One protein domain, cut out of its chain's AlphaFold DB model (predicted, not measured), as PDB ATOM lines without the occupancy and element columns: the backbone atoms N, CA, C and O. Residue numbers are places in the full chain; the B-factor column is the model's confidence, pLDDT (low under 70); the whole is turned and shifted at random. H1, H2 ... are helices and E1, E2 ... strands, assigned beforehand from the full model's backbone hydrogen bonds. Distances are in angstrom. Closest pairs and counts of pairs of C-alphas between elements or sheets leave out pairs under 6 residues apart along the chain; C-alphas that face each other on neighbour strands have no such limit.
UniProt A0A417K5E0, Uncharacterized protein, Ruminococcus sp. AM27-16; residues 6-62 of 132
ATOM      1  N   GLU A   6      34.294  15.713 266.650       88.75
ATOM      2  CA  GLU A   6      34.740  17.095 266.502       88.75
ATOM      3  C   GLU A   6      35.733  17.236 265.340       88.75
ATOM      4  O   GLU A   6      36.645  16.423 265.184       88.75
ATOM      5  N   SER A   7      35.637  18.324 264.566       89.12
ATOM      6  CA  SER A   7      36.549  18.581 263.433       89.12
ATOM      7  C   SER A   7      38.032  18.599 263.841       89.12
ATOM      8  O   SER A   7      38.902  18.246 263.041       89.12
ATOM      9  N   LYS A   8      38.343  18.963 265.094       90.25
ATOM     10  CA  LYS A   8      39.716  18.960 265.625       90.25
ATOM     11  C   LYS A   8      40.317  17.552 265.748       90.25
ATOM     12  O   LYS A   8      41.535  17.420 265.728       90.25
ATOM     13  N   HIS A   9      39.479  16.516 265.842       91.38
ATOM     14  CA  HIS A   9      39.909  15.118 265.921       91.38
ATOM     15  C   HIS A   9      40.128  14.486 264.540       91.38
ATOM     16  O   HIS A   9      40.675  13.394 264.442       91.38
ATOM     17  N   VAL A  10      39.722  15.148 263.456       92.75
ATOM     18  CA  VAL A  10      39.917  14.626 262.101       92.75
ATOM     19  C   VAL A  10      41.233  15.155 261.533       92.75
ATOM     20  O   VAL A  10      41.458  16.371 261.485       92.75
ATOM     21  N   THR A  11      42.107  14.249 261.093       92.31
ATOM     22  CA  THR A  11      43.420  14.600 260.536       92.31
ATOM     23  C   THR A  11      43.299  15.280 259.171       92.31
ATOM     24  O   THR A  11      42.244  15.245 258.533       92.31
ATOM     25  N   LYS A  12      44.378  15.917 258.704       91.62
ATOM     26  CA  LYS A  12      44.387  16.590 257.395       91.62
ATOM     27  C   LYS A  12      44.224  15.588 256.247       91.62
ATOM     28  O   LYS A  12      43.508  15.873 255.294       91.62
ATOM     29  N   GLU A  13      44.829  14.413 256.385       91.06
ATOM     30  CA  GLU A  13      44.816  13.324 255.405       91.06
ATOM     31  C   GLU A  13      43.416  12.730 255.234       91.06
ATOM     32  O   GLU A  13      43.024  12.362 254.132       91.06
ATOM     33  N   ILE A  14      42.640  12.669 256.317       92.44
ATOM     34  CA  ILE A  14      41.245  12.233 256.250       92.44
ATOM     35  C   ILE A  14      40.369  13.376 255.737       92.44
ATOM     36  O   ILE A  14      39.521  13.148 254.882       92.44
ATOM     37  N   LYS A  15      40.600  14.624 256.177       93.00
ATOM     38  CA  LYS A  15      39.867  15.817 255.703       93.00
ATOM     39  C   LYS A  15      39.928  15.998 254.185       93.00
ATOM     40  O   LYS A  15      38.919  16.385 253.596       93.00
ATOM     41  N   SER A  16      41.076  15.736 253.562       92.12
ATOM     42  CA  SER A  16      41.248  15.892 252.112       92.12
ATOM     43  C   SER A  16      40.370  14.932 251.300       92.12
ATOM     44  O   SER A  16      39.917  15.302 250.221       92.12
ATOM     45  N   GLN A  17      40.064  13.753 251.848       91.69
ATOM     46  CA  GLN A  17      39.242  12.711 251.219       91.69
ATOM     47  C   GLN A  17      37.732  12.897 251.432       91.69
ATOM     48  O   GLN A  17      36.924  12.132 250.903       91.69
ATOM     49  N   MET A  18      37.330  13.885 252.232       92.06
ATOM     50  CA  MET A  18      35.923  14.114 252.545       92.06
ATOM     51  C   MET A  18      35.188  14.792 251.383       92.06
ATOM     52  O   MET A  18      35.797  15.557 250.628       92.06
ATOM     53  N   PRO A  19      33.871  14.562 251.239       89.75
ATOM     54  CA  PRO A  19      33.094  15.150 250.164       89.75
ATOM     55  C   PRO A  19      33.119  16.676 250.246       89.75
ATOM     56  O   PRO A  19      32.931  17.277 251.312       89.75
ATOM     57  N   VAL A  20      33.344  17.292 249.088       91.06
ATOM     58  CA  VAL A  20      33.266  18.738 248.906       91.06
ATOM     59  C   VAL A  20      31.806  19.159 248.907       91.06
ATOM     60  O   VAL A  20      31.003  18.609 248.156       91.06
ATOM     61  N   ILE A  21      31.464  20.152 249.721       90.44
ATOM     62  CA  ILE A  21      30.146  20.783 249.673       90.44
ATOM     63  C   ILE A  21      30.254  22.021 248.769       90.44
ATOM     64  O   ILE A  21      31.153  22.834 248.990       90.44
ATOM     65  N   PRO A  22      29.369  22.203 247.778       90.12
ATOM     66  CA  PRO A  22      29.239  23.468 247.058       90.12
ATOM     67  C   PRO A  22      28.989  24.644 248.011       90.12
ATOM     68  O   PRO A  22      28.268  24.514 249.005       90.12
ATOM     69  N   VAL A  23      29.575  25.805 247.720       89.69
ATOM     70  CA  VAL A  23      29.520  26.982 248.610       89.69
ATOM     71  C   VAL A  23      28.096  27.537 248.715       89.69
ATOM     72  O   VAL A  23      27.703  28.037 249.768       89.69
ATOM     73  N   GLU A  24      27.312  27.413 247.650       89.50
ATOM     74  CA  GLU A  24      25.903  27.793 247.583       89.50
ATOM     75  C   GLU A  24      25.093  27.007 248.618       89.50
ATOM     76  O   GLU A  24      24.388  27.602 249.431       89.50
ATOM     77  N   ILE A  25      25.303  25.687 248.674       86.56
ATOM     78  CA  ILE A  25      24.638  24.787 249.626       86.56
ATOM     79  C   ILE A  25      25.041  25.121 251.063       86.56
ATOM     80  O   ILE A  25      24.200  25.108 251.960       86.56
ATOM     81  N   VAL A  26      26.314  25.453 251.297       88.19
ATOM     82  CA  VAL A  26      26.791  25.852 252.632       88.19
ATOM     83  C   VAL A  26      26.068  27.096 253.136       88.19
ATOM     84  O   VAL A  26      25.709  27.142 254.313       88.19
ATOM     85  N   LYS A  27      25.859  28.089 252.263       89.06
ATOM     86  CA  LYS A  27      25.163  29.337 252.600       89.06
ATOM     87  C   LYS A  27      23.666  29.118 252.796       89.06
ATOM     88  O   LYS A  27      23.127  29.577 253.793       89.06
ATOM     89  N   GLU A  28      23.025  28.406 251.872       88.94
ATOM     90  CA  GLU A  28      21.583  28.139 251.900       88.94
ATOM     91  C   GLU A  28      21.179  27.306 253.122       88.94
ATOM     92  O   GLU A  28      20.209  27.624 253.800       88.94
ATOM     93  N   ARG A  29      21.958  26.264 253.446       84.31
ATOM     94  CA  ARG A  29      21.659  25.328 254.545       84.31
ATOM     95  C   ARG A  29      22.345  25.672 255.866       84.31
ATOM     96  O   ARG A  29      22.263  24.895 256.811       84.31
ATOM     97  N   GLY A  30      23.093  26.774 255.934       86.00
ATOM     98  CA  GLY A  30      23.805  27.180 257.148       86.00
ATOM     99  C   GLY A  30      24.780  26.121 257.679       86.00
ATOM    100  O   GLY A  30      24.874  25.923 258.892       86.00
ATOM    101  N   CYS A  31      25.515  25.416 256.804       88.75
ATOM    102  CA  CYS A  31      26.370  24.299 257.228       88.75
ATOM    103  C   CYS A  31      27.424  24.707 258.266       88.75
ATOM    104  O   CYS A  31      27.838  23.867 259.047       88.75
ATOM    105  N   THR A  32      27.825  25.974 258.349       86.88
ATOM    106  CA  THR A  32      28.754  26.454 259.388       86.88
ATOM    107  C   THR A  32      28.253  26.222 260.817       86.88
ATOM    108  O   THR A  32      29.069  26.151 261.731       86.88
ATOM    109  N   PHE A  33      26.939  26.073 261.007       87.38
ATOM    110  CA  PHE A  33      26.302  25.735 262.284       87.38
ATOM    111  C   PHE A  33      25.963  24.241 262.407       87.38
ATOM    112  O   PHE A  33      25.535  23.786 263.465       87.38
ATOM    113  N   CYS A  34      26.145  23.464 261.335       86.38
ATOM    114  CA  CYS A  34      25.863  22.036 261.319       86.38
ATOM    115  C   CYS A  34      26.909  21.270 262.150       86.38
ATOM    116  O   CYS A  34      28.109  21.413 261.891       86.38
ATOM    117  N   PRO A  35      26.495  20.366 263.060       85.25
ATOM    118  CA  PRO A  35      27.420  19.537 263.842       85.25
ATOM    119  C   PRO A  35      28.354  18.654 263.002       85.25
ATOM    120  O   PRO A  35      29.383  18.197 263.491       85.25
ATOM    121  N   TYR A  36      27.991  18.388 261.745       88.44
ATOM    122  CA  TYR A  36      28.738  17.536 260.817       88.44
ATOM    123  C   TYR A  36      29.589  18.319 259.817       88.44
ATOM    124  O   TYR A  36      30.181  17.736 258.902       88.44
ATOM    125  N   TYR A  37      29.642  19.641 259.951       90.00
ATOM    126  CA  TYR A  37      30.520  20.450 259.132       90.00
ATOM    127  C   TYR A  37      31.968  20.270 259.572       90.00
ATOM    128  O   TYR A  37      32.334  20.460 260.731       90.00
ATOM    129  N   LEU A  38      32.811  19.873 258.623       91.38
ATOM    130  CA  LEU A  38      34.210  19.563 258.888       91.38
ATOM    131  C   LEU A  38      35.117  20.798 258.775       91.38
ATOM    132  O   LEU A  38      36.306  20.720 259.091       91.38
ATOM    133  N   GLY A  39      34.564  21.943 258.375       91.56
ATOM    134  CA  GLY A  39      35.326  23.148 258.075       91.56
ATOM    135  C   GLY A  39      35.750  23.217 256.610       91.56
ATOM    136  O   GLY A  39      35.326  22.423 255.766       91.56
ATOM    137  N   ASN A  40      36.611  24.189 256.321       91.81
ATOM    138  CA  ASN A  40      37.216  24.352 255.008       91.81
ATOM    139  C   ASN A  40      38.594  23.690 254.979       91.81
ATOM    140  O   ASN A  40      39.440  23.956 255.834       91.81
ATOM    141  N   TYR A  41      38.827  22.874 253.957       90.50
ATOM    142  CA  TYR A  41      40.139  22.333 253.619       90.50
ATOM    143  C   TYR A  41      40.483  22.803 252.206       90.50
ATOM    144  O   TYR A  41      39.651  22.695 251.311       90.50
ATOM    145  N   GLU A  42      41.655  23.416 252.020       89.56
ATOM    146  CA  GLU A  42      42.072  23.988 250.724       89.56
ATOM    147  C   GLU A  42      41.014  24.918 250.092       89.56
ATOM    148  O   GLU A  42      40.716  24.856 248.903       89.56
ATOM    149  N   LYS A  43      40.424  25.802 250.913       90.12
ATOM    150  CA  LYS A  43      39.357  26.759 250.539       90.12
ATOM    151  C   LYS A  43      38.033  26.129 250.093       90.12
ATOM    152  O   LYS A  43      37.120  26.858 249.716       90.12
ATOM    153  N   GLN A  44      37.897  24.813 250.178       90.69
ATOM    154  CA  GLN A  44      36.669  24.122 249.832       90.69
ATOM    155  C   GLN A  44      35.985  23.568 251.098       90.69
ATOM    156  O   GLN A  44      36.658  22.966 251.944       90.69
ATOM    157  N   PRO A  45      34.661  23.740 251.257       92.62
ATOM    158  CA  PRO A  45      33.951  23.212 252.415       92.62
ATOM    159  C   PRO A  45      33.849  21.689 252.356       92.62
ATOM    160  O   PRO A  45      33.734  21.102 251.277       92.62
ATOM    161  N   ARG A  46      33.892  21.036 253.520       93.12
ATOM    162  CA  ARG A  46      33.840  19.574 253.646       93.12
ATOM    163  C   ARG A  46      32.740  19.136 254.615       93.12
ATOM    164  O   ARG A  46      32.531  19.769 255.652       93.12
ATOM    165  N   CYS A  47      32.056  18.036 254.299       91.62
ATOM    166  CA  CYS A  47      31.067  17.405 255.184       91.62
ATOM    167  C   CYS A  47      31.634  16.130 255.808       91.62
ATOM    168  O   CYS A  47      32.330  15.393 255.124       91.62
ATOM    169  N   MET A  48      31.296  15.834 257.068       90.94
ATOM    170  CA  MET A  48      31.619  14.553 257.714       90.94
ATOM    171  C   MET A  48      30.702  13.399 257.289       90.94
ATOM    172  O   MET A  48      31.023  12.232 257.518       90.94
ATOM    173  N   MET A  49      29.546  13.703 256.708       88.81
ATOM    174  CA  MET A  49      28.556  12.701 256.319       88.81
ATOM    175  C   MET A  49      28.826  12.142 254.929       88.81
ATOM    176  O   MET A  49      29.478  12.784 254.105       88.81
ATOM    177  N   LYS A  50      28.299  10.942 254.668       82.69
ATOM    178  CA  LYS A  50      28.323  10.347 253.328       82.69
ATOM    179  C   LYS A  50      27.528  11.195 252.334       82.69
ATOM    180  O   LYS A  50      28.000  11.472 251.235       82.69
ATOM    181  N   THR A  51      26.350  11.627 252.759       80.12
ATOM    182  CA  THR A  51      25.452  12.534 252.049       80.12
ATOM    183  C   THR A  51      25.132  13.712 252.959       80.12
ATOM    184  O   THR A  51      24.973  13.539 254.162       80.12
ATOM    185  N   CYS A  52      25.099  14.935 252.419       76.75
ATOM    186  CA  CYS A  52      24.799  16.122 253.220       76.75
ATOM    187  C   CYS A  52      23.321  16.104 253.641       76.75
ATOM    188  O   CYS A  52      22.456  16.584 252.903       76.75
ATOM    189  N   ALA A  53      23.057  15.547 254.821       70.69
ATOM    190  CA  ALA A  53      21.747  15.489 255.444       70.69
ATOM    191  C   ALA A  53      21.753  16.411 256.668       70.69
ATOM    192  O   ALA A  53      22.362  16.124 257.698       70.69
ATOM    193  N   TRP A  54      21.154  17.589 256.519       71.12
ATOM    194  CA  TRP A  54      20.977  18.509 257.637       71.12
ATOM    195  C   TRP A  54      19.842  17.957 258.512       71.12
ATOM    196  O   TRP A  54      18.777  17.648 257.985       71.12
ATOM    197  N   ASP A  55      20.108  17.758 259.804       65.19
ATOM    198  CA  ASP A  55      19.178  17.208 260.807       65.19
ATOM    199  C   ASP A  55      18.668  15.767 260.605       65.19
ATOM    200  O   ASP A  55      17.709  15.350 261.253       65.19
ATOM    201  N   ASP A  56      19.353  14.950 259.799       75.62
ATOM    202  CA  ASP A  56      19.094  13.506 259.775       75.62
ATOM    203  C   ASP A  56      19.921  12.780 260.849       75.62
ATOM    204  O   ASP A  56      21.149  12.652 260.763       75.62
ATOM    205  N   GLU A  57      19.250  12.286 261.891       68.56
ATOM    206  CA  GLU A  57      19.887  11.491 262.944       68.56
ATOM    207  C   GLU A  57      20.269  10.069 262.491       68.56
ATOM    208  O   GLU A  57      21.140   9.444 263.114       68.56
ATOM    209  N   ASN A  58      19.671   9.575 261.401       76.38
ATOM    210  CA  ASN A  58      19.909   8.242 260.841       76.38
ATOM    211  C   ASN A  58      21.077   8.210 259.848       76.38
ATOM    212  O   ASN A  58      21.612   7.132 259.557       76.38
ATOM    213  N   GLU A  59      21.495   9.371 259.344       78.00
ATOM    214  CA  GLU A  59      22.605   9.480 258.406       78.00
ATOM    215  C   GLU A  59      23.923   9.010 259.054       78.00
ATOM    216  O   GLU A  59      24.187   9.150 260.260       78.00
ATOM    217  N   ARG A  60      24.773   8.377 258.239       84.50
ATOM    218  CA  ARG A  60      26.019   7.766 258.706       84.50
ATOM    219  C   ARG A  60      27.206   8.648 258.339       84.50
ATOM    220  O   ARG A  60      27.258   9.287 257.290       84.50
ATOM    221  N   PHE A  61      28.213   8.630 259.209       88.88
ATOM    222  CA  PHE A  61      29.513   9.210 258.892       88.88
ATOM    223  C   PHE A  61      30.069   8.612 257.600       88.88
ATOM    224  O   PHE A  61      29.868   7.426 257.308       88.88
ATOM    225  N   HIS A  62      30.803   9.435 256.855       90.56
ATOM    226  CA  HIS A  62      31.516   8.981 255.675       90.56
ATOM    227  C   HIS A  62      32.446   7.810 256.052       90.56
ATOM    228  O   HIS A  62      33.154   7.908 257.059       90.56
TER     229      HIS A  62
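This is residues 6 to 62 of the 132 residues of an uncharacterized protein of Ruminococcus sp. AM27-16 (UniProt A0A417K5E0). Little regular structure: a short two-stranded hairpin, E1 and E2, with two small helices, H1 and H2, near it and apart from each other, and a long loop, residues 48 to 62, running on from E2. The printed part has 57 residues, with H1, H2, E1 and E2 in that order; the sheet, E1 - E2, is antiparallel. The class is mixed, helices and strands, with only 20 residues in named elements. The whole is compact, with a radius of gyration of the C-alphas of 10.4 A, and rounded, spanning 26 by 24 by 16 A.

E1, residues 37 to 41, is 11.2 A long; E2, residues 44 to 47, is 10.3 A long and ends at C-alpha 47 (31.067, 17.405, 255.184). H2 is residues 23 to 28, 8.7 A. H1, residues 12 to 16, 6.2 A, begins at C-alpha 12 (44.387, 16.590, 257.395).

Hairpin E1 and E2 is antiparallel at 152 degrees, with N 38 and O 46 within hydrogen-bond range at 3.0 A. The closest C-alphas of H2 and E2, Val 23 and Pro 45, are 7.0 A apart; those of H1 and E1, Ser 16 and Tyr 41, 6.7 A. In H1 and H2 every O i to N i+4 pair is within hydrogen-bond range.

The farthest C-alphas, Glu 42 and Asn 58, are 29.0 A apart. The printed part has no cut and no long link. Residues 55 and 57 have pLDDT under 70.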